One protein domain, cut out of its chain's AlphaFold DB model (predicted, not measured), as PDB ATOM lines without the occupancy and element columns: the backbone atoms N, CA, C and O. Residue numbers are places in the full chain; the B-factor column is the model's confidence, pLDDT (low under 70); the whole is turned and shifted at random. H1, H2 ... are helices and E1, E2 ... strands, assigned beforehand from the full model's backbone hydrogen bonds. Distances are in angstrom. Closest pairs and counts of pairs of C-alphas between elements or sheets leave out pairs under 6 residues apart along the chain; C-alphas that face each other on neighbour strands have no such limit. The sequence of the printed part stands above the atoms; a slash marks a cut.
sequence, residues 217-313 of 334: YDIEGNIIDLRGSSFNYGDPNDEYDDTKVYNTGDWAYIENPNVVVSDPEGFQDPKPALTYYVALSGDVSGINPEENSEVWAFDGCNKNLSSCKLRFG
ATOM      1  N   TYR A 217     136.031 179.092 153.825       94.81
ATOM      2  CA  TYR A 217     135.054 180.079 154.259       94.81
ATOM      3  C   TYR A 217     134.793 179.855 155.735       94.81
ATOM      4  O   TYR A 217     134.604 178.703 156.130       94.81
ATOM      5  N   ASP A 218     134.792 180.926 156.516       93.75
ATOM      6  CA  ASP A 218     134.325 180.854 157.893       93.75
ATOM      7  C   ASP A 218     132.808 180.591 157.950       93.75
ATOM      8  O   ASP A 218     132.108 180.572 156.929       93.75
ATOM      9  N   ILE A 219     132.285 180.392 159.159       90.50
ATOM     10  CA  ILE A 219     130.847 180.183 159.396       90.50
ATOM     11  C   ILE A 219     129.957 181.362 158.955       90.50
ATOM     12  O   ILE A 219     128.752 181.185 158.788       90.50
ATOM     13  N   GLU A 220     130.529 182.551 158.755       91.44
ATOM     14  CA  GLU A 220     129.834 183.754 158.284       91.44
ATOM     15  C   GLU A 220     129.913 183.915 156.754       91.44
ATOM     16  O   GLU A 220     129.232 184.764 156.176       91.44
ATOM     17  N   GLY A 221     130.699 183.073 156.075       91.00
ATOM     18  CA  GLY A 221     130.912 183.098 154.631       91.00
ATOM     19  C   GLY A 221     132.057 184.006 154.171       91.00
ATOM     20  O   GLY A 221     132.200 184.221 152.962       91.00
ATOM     21  N   ASN A 222     132.886 184.531 155.077       94.00
ATOM     22  CA  ASN A 222     134.081 185.289 154.714       94.00
ATOM     23  C   ASN A 222     135.203 184.345 154.278       94.00
ATOM     24  O   ASN A 222     135.366 183.251 154.814       94.00
ATOM     25  N   ILE A 223     136.006 184.776 153.302       95.06
ATOM     26  CA  ILE A 223     137.148 183.991 152.825       95.06
ATOM     27  C   ILE A 223     138.246 183.992 153.891       95.06
ATOM     28  O   ILE A 223     138.742 185.050 154.273       95.06
ATOM     29  N   ILE A 224     138.683 182.799 154.283       95.81
ATOM     30  CA  ILE A 224     139.897 182.599 155.073       95.81
ATOM     31  C   ILE A 224     141.060 182.446 154.086       95.81
ATOM     32  O   ILE A 224     141.179 181.435 153.389       95.81
ATOM     33  N   ASP A 225     141.903 183.475 153.997       92.69
ATOM     34  CA  ASP A 225     143.067 183.513 153.111       92.69
ATOM     35  C   ASP A 225     144.365 183.419 153.913       92.69
ATOM     36  O   ASP A 225     144.729 184.333 154.648       92.69
ATOM     37  N   LEU A 226     145.079 182.310 153.737       93.25
ATOM     38  CA  LEU A 226     146.313 182.013 154.466       93.25
ATOM     39  C   LEU A 226     147.572 182.293 153.634       93.25
ATOM     40  O   LEU A 226     148.677 181.901 154.015       93.25
ATOM     41  N   ARG A 227     147.449 182.971 152.488       89.62
ATOM     42  CA  ARG A 227     148.610 183.375 151.682       89.62
ATOM     43  C   ARG A 227     149.503 184.340 152.466       89.62
ATOM     44  O   ARG A 227     149.047 185.360 152.966       89.62
ATOM     45  N   GLY A 228     150.799 184.029 152.530       84.12
ATOM     46  CA  GLY A 228     151.787 184.839 153.254       84.12
ATOM     47  C   GLY A 228     151.812 184.617 154.769       84.12
ATOM     48  O   GLY A 228     152.574 185.292 155.458       84.12
ATOM     49  N   SER A 229     151.024 183.669 155.289       88.50
ATOM     50  CA  SER A 229     151.152 183.211 156.674       88.50
ATOM     51  C   SER A 229     152.541 182.610 156.932       88.50
ATOM     52  O   SER A 229     153.177 182.040 156.040       88.50
ATOM     53  N   SER A 230     153.031 182.761 158.165       90.38
ATOM     54  CA  SER A 230     154.265 182.103 158.609       90.38
ATOM     55  C   SER A 230     153.964 180.628 158.854       90.38
ATOM     56  O   SER A 230     153.462 180.271 159.913       90.38
ATOM     57  N   PHE A 231     154.221 179.796 157.848       92.69
ATOM     58  CA  PHE A 231     153.892 178.374 157.852       92.69
ATOM     59  C   PHE A 231     155.146 177.526 157.644       92.69
ATOM     60  O   PHE A 231     155.882 177.740 156.678       92.69
ATOM     61  N   ASN A 232     155.333 176.522 158.500       91.81
ATOM     62  CA  ASN A 232     156.386 175.521 158.376       91.81
ATOM     63  C   ASN A 232     155.746 174.138 158.226       91.81
ATOM     64  O   ASN A 232     155.043 173.664 159.114       91.81
ATOM     65  N   TYR A 233     155.994 173.471 157.101       90.44
ATOM     66  CA  TYR A 233     155.448 172.134 156.878       90.44
ATOM     67  C   TYR A 233     156.005 171.128 157.894       90.44
ATOM     68  O   TYR A 233     157.208 170.874 157.921       90.44
ATOM     69  N   GLY A 234     155.111 170.521 158.670       90.06
ATOM     70  CA  GLY A 234     155.429 169.513 159.676       90.06
ATOM     71  C   GLY A 234     155.953 170.097 160.981       90.06
ATOM     72  O   GLY A 234     156.696 169.413 161.679       90.06
ATOM     73  N   ASP A 235     155.614 171.348 161.301       93.50
ATOM     74  CA  ASP A 235     155.906 171.926 162.614       93.50
ATOM     75  C   ASP A 235     155.199 171.112 163.715       93.50
ATOM     76  O   ASP A 235     153.975 171.007 163.690       93.50
ATOM     77  N   PRO A 236     155.901 170.530 164.700       92.62
ATOM     78  CA  PRO A 236     155.257 169.750 165.760       92.62
ATOM     79  C   PRO A 236     154.179 170.515 166.547       92.62
ATOM     80  O   PRO A 236     153.293 169.896 167.122       92.62
ATOM     81  N   ASN A 237     154.212 171.853 166.561       93.31
ATOM     82  CA  ASN A 237     153.196 172.671 167.240       93.31
ATOM     83  C   ASN A 237     151.862 172.769 166.474       93.31
ATOM     84  O   ASN A 237     150.860 173.251 167.024       93.31
ATOM     85  N   ASP A 238     151.868 172.343 165.210       94.88
ATOM     86  CA  ASP A 238     150.707 172.309 164.326       94.88
ATOM     87  C   ASP A 238     150.068 170.914 164.264       94.88
ATOM     88  O   ASP A 238     149.054 170.747 163.589       94.88
ATOM     89  N   GLU A 239     150.615 169.909 164.958       95.94
ATOM     90  CA  GLU A 239     149.923 168.630 165.135       95.94
ATOM     91  C   GLU A 239     148.612 168.858 165.908       95.94
ATOM     92  O   GLU A 239     148.523 169.730 166.781       95.94
ATOM     93  N   TYR A 240     147.553 168.133 165.541       96.12
ATOM     94  CA  TYR A 240     146.271 168.257 166.224       96.12
ATOM     95  C   TYR A 240     146.380 167.859 167.705       96.12
ATOM     96  O   TYR A 240     146.862 166.777 168.034       96.12
ATOM     97  N   ASP A 241     145.866 168.721 168.579       95.19
ATOM     98  CA  ASP A 241     145.810 168.538 170.028       95.19
ATOM     99  C   ASP A 241     144.374 168.808 170.497       95.19
ATOM    100  O   ASP A 241     143.810 169.878 170.248       95.19
ATOM    101  N   ASP A 242     143.767 167.830 171.169       94.31
ATOM    102  CA  ASP A 242     142.385 167.904 171.644       94.31
ATOM    103  C   ASP A 242     142.193 168.917 172.785       94.31
ATOM    104  O   ASP A 242     141.075 169.387 173.009       94.31
ATOM    105  N   THR A 243     143.272 169.318 173.459       94.50
ATOM    106  CA  THR A 243     143.274 170.340 174.513       94.50
ATOM    107  C   THR A 243     143.488 171.758 173.989       94.50
ATOM    108  O   THR A 243     143.211 172.730 174.702       94.50
ATOM    109  N   LYS A 244     143.966 171.907 172.749       95.19
ATOM    110  CA  LYS A 244     144.203 173.212 172.126       95.19
ATOM    111  C   LYS A 244     142.874 173.842 171.703       95.19
ATOM    112  O   LYS A 244     141.909 173.161 171.349       95.19
ATOM    113  N   VAL A 245     142.823 175.169 171.776       95.88
ATOM    114  CA  VAL A 245     141.718 175.972 171.245       95.88
ATOM    115  C   VAL A 245     142.187 176.589 169.937       95.88
ATOM    116  O   VAL A 245     143.180 177.315 169.920       95.88
ATOM    117  N   TYR A 246     141.479 176.282 168.858       96.50
ATOM    118  CA  TYR A 246     141.740 176.765 167.511       96.50
ATOM    119  C   TYR A 246     140.742 177.867 167.159       96.50
ATOM    120  O   TYR A 246     139.528 177.703 167.296       96.50
ATOM    121  N   ASN A 247     141.262 179.003 166.711       96.25
ATOM    122  CA  ASN A 247     140.477 180.125 166.221       96.25
ATOM    123  C   ASN A 247     140.245 180.011 164.714       96.25
ATOM    124  O   ASN A 247     140.939 179.273 164.017       96.25
ATOM    125  N   THR A 248     139.298 180.789 164.187       96.06
ATOM    126  CA  THR A 248     139.050 180.861 162.744       96.06
ATOM    127  C   THR A 248     140.348 181.148 161.984       96.06
ATOM    128  O   THR A 248     140.996 182.167 162.215       96.06
ATOM    129  N   GLY A 249     140.695 180.271 161.043       94.56
ATOM    130  CA  GLY A 249     141.906 180.374 160.229       94.56
ATOM    131  C   GLY A 249     143.150 179.712 160.814       94.56
ATOM    132  O   GLY A 249     144.127 179.561 160.079       94.56
ATOM    133  N   ASP A 250     143.111 179.251 162.066       96.00
ATOM    134  CA  ASP A 250     144.149 178.368 162.591       96.00
ATOM    135  C   ASP A 250     144.131 177.036 161.828       96.00
ATOM    136  O   ASP A 250     143.111 176.612 161.270       96.00
ATOM    137  N   TRP A 251     145.274 176.359 161.800       96.44
ATOM    138  CA  TRP A 251     145.417 175.064 161.152       96.44
ATOM    139  C   TRP A 251     145.938 174.006 162.116       96.44
ATOM    140  O   TRP A 251     146.582 174.297 163.124       96.44
ATOM    141  N   ALA A 252     145.649 172.760 161.770       96.75
ATOM    142  CA  ALA A 252     146.204 171.583 162.415       96.75
ATOM    143  C   ALA A 252     146.483 170.513 161.358       96.75
ATOM    144  O   ALA A 252     145.809 170.486 160.323       96.75
ATOM    145  N   TYR A 253     147.433 169.616 161.605       95.56
ATOM    146  CA  TYR A 253     147.574 168.401 160.813       95.56
ATOM    147  C   TYR A 253     147.390 167.137 161.635       95.56
ATOM    148  O   TYR A 253     147.628 167.093 162.837       95.56
ATOM    149  N   ILE A 254     146.992 166.089 160.923       93.00
ATOM    150  CA  ILE A 254     146.959 164.715 161.405       93.00
ATOM    151  C   ILE A 254     147.857 163.886 160.485       93.00
ATOM    152  O   ILE A 254     147.851 164.055 159.256       93.00
ATOM    153  N   GLU A 255     148.661 163.003 161.070       90.38
ATOM    154  CA  GLU A 255     149.461 162.045 160.315       90.38
ATOM    155  C   GLU A 255     148.572 160.949 159.720       90.38
ATOM    156  O   GLU A 255     147.770 160.326 160.410       90.38
ATOM    157  N   ASN A 256     148.738 160.663 158.429       80.62
ATOM    158  CA  ASN A 256     148.058 159.553 157.779       80.62
ATOM    159  C   ASN A 256     148.996 158.336 157.688       80.62
ATOM    160  O   ASN A 256     149.815 158.273 156.764       80.62
ATOM    161  N   PRO A 257     148.864 157.329 158.574       71.50
ATOM    162  CA  PRO A 257     149.766 156.175 158.598       71.50
ATOM    163  C   PRO A 257     149.610 155.264 157.372       71.50
ATOM    164  O   PRO A 257     150.508 154.488 157.055       71.50
ATOM    165  N   ASN A 258     148.490 155.359 156.646       71.38
ATOM    166  CA  ASN A 258     148.231 154.547 155.452       71.38
ATOM    167  C   ASN A 258     148.954 155.075 154.208       71.38
ATOM    168  O   ASN A 258     148.917 154.455 153.142       71.38
ATOM    169  N   VAL A 259     149.575 156.248 154.312       68.19
ATOM    170  CA  VAL A 259     150.305 156.876 153.225       68.19
ATOM    171  C   VAL A 259     151.686 157.221 153.722       68.19
ATOM    172  O   VAL A 259     151.842 158.101 154.554       68.19
ATOM    173  N   VAL A 260     152.689 156.620 153.103       71.88
ATOM    174  CA  VAL A 260     154.077 156.909 153.422       71.88
ATOM    175  C   VAL A 260     154.690 157.747 152.303       71.88
ATOM    176  O   VAL A 260     154.564 157.420 151.120       71.88
ATOM    177  N   VAL A 261     155.313 158.861 152.675       69.00
ATOM    178  CA  VAL A 261     156.117 159.704 151.794       69.00
ATOM    179  C   VAL A 261     157.570 159.283 151.976       69.00
ATOM    180  O   VAL A 261     158.180 159.534 153.014       69.00
ATOM    181  N   SER A 262     158.108 158.601 150.971       66.31
ATOM    182  CA  SER A 262     159.519 158.217 150.937       66.31
ATOM    183  C   SER A 262     160.386 159.387 150.490       66.31
ATOM    184  O   SER A 262     160.013 160.120 149.570       66.31
ATOM    185  N   ASP A 263     161.558 159.511 151.107       63.31
ATOM    186  CA  ASP A 263     162.630 160.372 150.626       63.31
ATOM    187  C   ASP A 263     163.165 159.832 149.283       63.31
ATOM    188  O   ASP A 263     163.613 158.680 149.236       63.31
ATOM    189  N   PRO A 264     163.108 160.608 148.183       55.97
ATOM    190  CA  PRO A 264     163.639 160.193 146.886       55.97
ATOM    191  C   PRO A 264     165.138 159.884 146.917       55.97
ATOM    192  O   PRO A 264     165.603 159.081 146.111       55.97
ATOM    193  N   GLU A 265     165.878 160.516 147.830       60.56
ATOM    194  CA  GLU A 265     167.323 160.339 147.979       60.56
ATOM    195  C   GLU A 265     167.677 159.207 148.961       60.56
ATOM    196  O   GLU A 265     168.818 158.749 149.000       60.56
ATOM    197  N   GLY A 266     166.691 158.703 149.716       59.66
ATOM    198  CA  GLY A 266     166.849 157.581 150.643       59.66
ATOM    199  C   GLY A 266     167.670 157.893 151.899       59.66
ATOM    200  O   GLY A 266     168.104 156.960 152.574       59.66
ATOM    201  N   PHE A 267     167.893 159.170 152.220       63.19
ATOM    202  CA  PHE A 267     168.629 159.588 153.414       63.19
ATOM    203  C   PHE A 267     167.749 159.631 154.666       63.19
ATOM    204  O   PHE A 267     168.267 159.531 155.779       63.19
ATOM    205  N   GLN A 268     166.434 159.784 154.501       66.00
ATOM    206  CA  GLN A 268     165.471 159.796 155.598       66.00
ATOM    207  C   GLN A 268     164.524 158.600 155.547       66.00
ATOM    208  O   GLN A 268     164.060 158.189 154.480       66.00
ATOM    209  N   ASP A 269     164.189 158.087 156.732       73.50
ATOM    210  CA  ASP A 269     163.150 157.075 156.866       73.50
ATOM    211  C   ASP A 269     161.822 157.600 156.295       73.50
ATOM    212  O   ASP A 269     161.468 158.764 156.521       73.50
ATOM    213  N   PRO A 270     161.071 156.764 155.558       69.19
ATOM    214  CA  PRO A 270     159.777 157.146 155.015       69.19
ATOM    215  C   PRO A 270     158.814 157.607 156.123       69.19
ATOM    216  O   PRO A 270     158.556 156.869 157.074       69.19
ATOM    217  N   LYS A 271     158.262 158.820 155.994       75.31
ATOM    218  CA  LYS A 271     157.372 159.428 157.000       75.31
ATOM    219  C   LYS A 271     155.905 159.350 156.577       75.31
ATOM    220  O   LYS A 271     155.628 159.376 155.374       75.31
ATOM    221  N   PRO A 272     154.951 159.267 157.516       81.81
ATOM    222  CA  PRO A 272     153.535 159.347 157.182       81.81
ATOM    223  C   PRO A 272     153.203 160.685 156.504       81.81
ATOM    224  O   PRO A 272     153.821 161.718 156.764       81.81
ATOM    225  N   ALA A 273     152.237 160.672 155.589       83.75
ATOM    226  CA  ALA A 273     151.794 161.891 154.928       83.75
ATOM    227  C   ALA A 273     150.984 162.752 155.896       83.75
ATOM    228  O   ALA A 273     150.032 162.276 156.509       83.75
ATOM    229  N   LEU A 274     151.321 164.035 155.964       90.75
ATOM    230  CA  LEU A 274     150.612 164.989 156.803       90.75
ATOM    231  C   LEU A 274     149.376 165.516 156.078       90.75
ATOM    232  O   LEU A 274     149.442 165.938 154.917       90.75
ATOM    233  N   THR A 275     148.252 165.506 156.779       90.62
ATOM    234  CA  THR A 275     146.968 165.978 156.274       90.62
ATOM    235  C   THR A 275     146.559 167.215 157.048       90.62
ATOM    236  O   THR A 275     146.355 167.126 158.250       90.62
ATOM    237  N   TYR A 276     146.451 168.357 156.370       94.88
ATOM    238  CA  TYR A 276     146.164 169.642 157.008       94.88
ATOM    239  C   TYR A 276     144.676 169.980 156.970       94.88
ATOM    240  O   TYR A 276     143.993 169.727 155.975       94.88
ATOM    241  N   TYR A 277     144.220 170.632 158.031       96.38
ATOM    242  CA  TYR A 277     142.871 171.138 158.218       96.38
ATOM    243  C   TYR A 277     142.926 172.596 158.659       96.38
ATOM    244  O   TYR A 277     143.870 173.011 159.324       96.38
ATOM    245  N   VAL A 278     141.907 173.365 158.284       97.44
ATOM    246  CA  VAL A 278     141.736 174.772 158.660       97.44
ATOM    247  C   VAL A 278     140.463 174.908 159.482       97.44
ATOM    248  O   VAL A 278     139.411 174.419 159.059       97.44
ATOM    249  N   ALA A 279     140.554 175.560 160.637       97.19
ATOM    250  CA  ALA A 279     139.414 175.854 161.491       97.19
ATOM    251  C   ALA A 279     138.529 176.930 160.841       97.19
ATOM    252  O   ALA A 279     139.001 177.996 160.435       97.19
ATOM    253  N   LEU A 280     137.235 176.639 160.722       95.69
ATOM    254  CA  LEU A 280     136.234 177.491 160.070       95.69
ATOM    255  C   LEU A 280     135.484 178.396 161.056       95.69
ATOM    256  O   LEU A 280     134.783 179.319 160.642       95.69
ATOM    257  N   SER A 281     135.620 178.140 162.353       93.75
ATOM    258  CA  SER A 281     135.016 178.926 163.428       93.75
ATOM    259  C   SER A 281     136.018 179.177 164.548       93.75
ATOM    260  O   SER A 281     137.022 178.475 164.664       93.75
ATOM    261  N   GLY A 282     135.723 180.170 165.385       92.00
ATOM    262  CA  GLY A 282     136.463 180.419 166.615       92.00
ATOM    263  C   GLY A 282     136.189 179.354 167.674       92.00
ATOM    264  O   GLY A 282     135.181 178.647 167.600       92.00
ATOM    265  N   ASP A 283     137.077 179.282 168.663       91.88
ATOM    266  CA  ASP A 283     136.922 178.470 169.875       91.88
ATOM    267  C   ASP A 283     136.712 176.959 169.636       91.88
ATOM    268  O   ASP A 283     136.075 176.265 170.432       91.88
ATOM    269  N   VAL A 284     137.262 176.415 168.546       92.94
ATOM    270  CA  VAL A 284     137.194 174.980 168.247       92.94
ATOM    271  C   VAL A 284     138.173 174.238 169.152       92.94
ATOM    272  O   VAL A 284     139.376 174.459 169.084       92.94
ATOM    273  N   SER A 285     137.680 173.344 170.005       94.31
ATOM    274  CA  SER A 285     138.507 172.554 170.927       94.31
ATOM    275  C   SER A 285     137.880 171.186 171.173       94.31
ATOM    276  O   SER A 285     136.655 171.060 171.154       94.31
ATOM    277  N   GLY A 286     138.699 170.145 171.345       92.88
ATOM    278  CA  GLY A 286     138.239 168.767 171.560       92.88
ATOM    279  C   GLY A 286     137.473 168.129 170.392       92.88
ATOM    280  O   GLY A 286     136.903 167.054 170.555       92.88
ATOM    281  N   ILE A 287     137.423 168.780 169.223       92.44
ATOM    282  CA  ILE A 287     136.744 168.273 168.023       92.44
ATOM    283  C   ILE A 287     137.796 167.836 167.009       92.44
ATOM    284  O   ILE A 287     138.536 168.681 166.500       92.44
ATOM    285  N   ASN A 288     137.834 166.539 166.699       91.62
ATOM    286  CA  ASN A 288     138.766 165.977 165.728       91.62
ATOM    287  C   ASN A 288     138.452 166.493 164.299       91.62
ATOM    288  O   ASN A 288     137.313 166.345 163.837       91.62
ATOM    289  N   PRO A 289     139.439 167.060 163.578       92.31
ATOM    290  CA  PRO A 289     139.287 167.521 162.199       92.31
ATOM    291  C   PRO A 289     138.769 166.496 161.184       92.31
ATOM    292  O   PRO A 289     138.138 166.881 160.199       92.31
ATOM    293  N   GLU A 290     138.999 165.200 161.403       89.00
ATOM    294  CA  GLU A 290     138.492 164.135 160.524       89.00
ATOM    295  C   GLU A 290     137.003 163.827 160.730       89.00
ATOM    296  O   GLU A 290     136.365 163.256 159.843       89.00
ATOM    297  N   GLU A 291     136.432 164.216 161.871       87.44
ATOM    298  CA  GLU A 291     135.077 163.826 162.275       87.44
ATOM    299  C   GLU A 291     134.031 164.919 162.026       87.44
ATOM    300  O   GLU A 291     132.839 164.616 161.939       87.44
ATOM    301  N   ASN A 292     134.445 166.185 161.894       89.69
ATOM    302  CA  ASN A 292     133.516 167.308 161.786       89.69
ATOM    303  C   ASN A 292     133.920 168.331 160.713       89.69
ATOM    304  O   ASN A 292     134.713 169.240 160.953       89.69
ATOM    305  N   SER A 293     133.280 168.235 159.544       88.62
ATOM    306  CA  SER A 293     133.494 169.148 158.416       88.62
ATOM    307  C   SER A 293     132.761 170.497 158.516       88.62
ATOM    308  O   SER A 293     132.852 171.299 157.586       88.62
ATOM    309  N   GLU A 294     131.970 170.734 159.571       89.12
ATOM    310  CA  GLU A 294     131.281 172.018 159.789       89.12
ATOM    311  C   GLU A 294     132.219 173.059 160.401       89.12
ATOM    312  O   GLU A 294     132.141 174.236 160.057       89.12
ATOM    313  N   VAL A 295     133.131 172.619 161.274       92.81
ATOM    314  CA  VAL A 295     134.107 173.487 161.955       92.81
ATOM    315  C   VAL A 295     135.533 173.309 161.435       92.81
ATOM    316  O   VAL A 295     136.374 174.167 161.681       92.81
ATOM    317  N   TRP A 296     135.801 172.250 160.665       94.81
ATOM    318  CA  TRP A 296     137.087 172.007 160.012       94.81
ATOM    319  C   TRP A 296     136.935 171.858 158.500       94.81
ATOM    320  O   TRP A 296     136.029 171.193 158.004       94.81
ATOM    321  N   ALA A 297     137.874 172.418 157.741       94.44
ATOM    322  CA  ALA A 297     138.004 172.148 156.314       94.44
ATOM    323  C   ALA A 297     139.333 171.483 155.982       94.44
ATOM    324  O   ALA A 297     140.398 171.982 156.322       94.44
ATOM    325  N   PHE A 298     139.252 170.401 155.217       92.88
ATOM    326  CA  PHE A 298     140.402 169.687 154.678       92.88
ATOM    327  C   PHE A 298     141.140 170.504 153.599       92.88
ATOM    328  O   PHE A 298     140.527 170.945 152.617       92.88
ATOM    329  N   ASP A 299     142.463 170.645 153.730       94.44
ATOM    330  CA  ASP A 299     143.328 171.238 152.705       94.44
ATOM    331  C   ASP A 299     143.541 170.286 151.533       94.44
ATOM    332  O   ASP A 299     144.005 169.154 151.669       94.44
ATOM    333  N   GLY A 300     143.255 170.770 150.330       90.06
ATOM    334  CA  GLY A 300     143.303 169.953 149.134       90.06
ATOM    335  C   GLY A 300     143.702 170.721 147.888       90.06
ATOM    336  O   GLY A 300     143.743 171.943 147.823       90.06
ATOM    337  N   CYS A 301     143.993 169.979 146.827       89.00
ATOM    338  CA  CYS A 301     144.331 170.548 145.530       89.00
ATOM    339  C   CYS A 301     143.407 169.962 144.461       89.00
ATOM    340  O   CYS A 301     143.386 168.744 144.285       89.00
ATOM    341  N   ASN A 302     142.728 170.830 143.699       87.44
ATOM    342  CA  ASN A 302     141.865 170.457 142.563       87.44
ATOM    343  C   ASN A 302     142.675 170.068 141.309       87.44
ATOM    344  O   ASN A 302     142.160 169.940 140.202       87.44
ATOM    345  N   LYS A 303     143.994 169.910 141.459       84.75
ATOM    346  CA  LYS A 303     144.923 169.403 140.443       84.75
ATOM    347  C   LYS A 303     145.016 170.234 139.162       84.75
ATOM    348  O   LYS A 303     145.798 169.888 138.299       84.75
ATOM    349  N   ASN A 304     144.276 171.316 138.993       83.25
ATOM    350  CA  ASN A 304     144.372 172.159 137.807       83.25
ATOM    351  C   ASN A 304     145.547 173.147 137.900       83.25
ATOM    352  O   ASN A 304     146.130 173.373 138.965       83.25
ATOM    353  N   LEU A 305     145.886 173.761 136.764       80.81
ATOM    354  CA  LEU A 305     146.987 174.720 136.688       80.81
ATOM    355  C   LEU A 305     146.775 175.927 137.616       80.81
ATOM    356  O   LEU A 305     147.737 176.411 138.203       80.81
ATOM    357  N   SER A 306     145.533 176.391 137.798       83.50
ATOM    358  CA  SER A 306     145.228 177.486 138.729       83.50
ATOM    359  C   SER A 306     145.540 177.118 140.184       83.50
ATOM    360  O   SER A 306     146.129 177.931 140.888       83.50
ATOM    361  N   SER A 307     145.258 175.881 140.609       88.00
ATOM    362  CA  SER A 307     145.616 175.382 141.947       88.00
ATOM    363  C   SER A 307     147.131 175.292 142.152       88.00
ATOM    364  O   SER A 307     147.608 175.486 143.271       88.00
ATOM    365  N   CYS A 308     147.894 174.984 141.095       87.00
ATOM    366  CA  CYS A 308     149.358 175.008 141.128       87.00
ATOM    367  C   CYS A 308     149.892 176.444 141.188       87.00
ATOM    368  O   CYS A 308     150.748 176.729 142.019       87.00
ATOM    369  N   LYS A 309     149.355 177.364 140.378       85.06
ATOM    370  CA  LYS A 309     149.735 178.786 140.412       85.06
ATOM    371  C   LYS A 309     149.446 179.440 141.761       85.06
ATOM    372  O   LYS A 309     150.249 180.233 142.231       85.06
ATOM    373  N   LEU A 310     148.347 179.070 142.417       88.44
ATOM    374  CA  LEU A 310     148.034 179.544 143.769       88.44
ATOM    375  C   LEU A 310     149.148 179.203 144.778       88.44
ATOM    376  O   LEU A 310     149.363 179.941 145.731       88.44
ATOM    377  N   ARG A 311     149.860 178.094 144.554       89.31
ATOM    378  CA  ARG A 311     150.847 177.515 145.472       89.31
ATOM    379  C   ARG A 311     152.290 177.877 145.149       89.31
ATOM    380  O   ARG A 311     153.069 178.128 146.058       89.31
ATOM    381  N   PHE A 312     152.636 177.882 143.867       86.56
ATOM    382  CA  PHE A 312     153.995 178.134 143.373       86.56
ATOM    383  C   PHE A 312     154.154 179.531 142.753       86.56
ATOM    384  O   PHE A 312     155.240 179.891 142.303       86.56
ATOM    385  N   GLY A 313     153.079 180.322 142.716       81.81
ATOM    386  CA  GLY A 313     153.042 181.617 142.043       81.81
ATOM    387  C   GLY A 313     153.097 181.492 140.518       81.81
ATOM    388  O   GLY A 313     152.747 180.465 139.933       81.81
TER     389      GLY A 313
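What this domain is: This is residues 217 to 313 of the 334 residues of the protein "Phage minor tail protein L" of Candidatus Lokiarchaeota archaeon (UniProt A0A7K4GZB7). Little regular structure: a twisted hairpin of E1 and E2, with short E3 beside E2; long loops, residues 217 to 250 and 280 to 295, lie mostly about the end where E1 begins, and residues 302 to 309 stick out with most of H1. The printed part has 97 residues, 31 in named elements, class mixed: three named strands, then one helix. The antiparallel sheet E1 - E2 - E3 is a meander, each strand the antiparallel neighbour of the one before. It is only just compact, close to loose, radius of gyration of the C-alphas 14.7 A, spanning 45 by 34 by 23 A.

Where its parts are: E1, residues 251 to 261, begins at C-alpha 251 (145.417, 175.064, 161.152), bends by 103 degrees at residue 258 and measures 20.9 A. E2, residues 271 to 279, measures 24.7 A; E3, residues 296 to 298, 6.7 A. H1, residues 305 to 312, 10.3 A, ends at C-alpha 312 (153.995, 178.134, 143.373).

How they stand to each other: Hairpin E1 and E2: 153 degrees, N 254 and O 275 2.9 A apart. Hairpin E2 and E3: 135 degrees, N 278 and O 297 2.8 A apart. H1, 3 of 4 O i to N i+4 pairs within hydrogen-bond range, is not on the strongly twisted sheet.

The domain as a whole: The farthest C-alphas, Glu 220 and Gly 266, are 46.0 A apart. The printed part has no cut; the link E2 to E3 is long. Residues 259, 261 to 268 and 270 have pLDDT under 70.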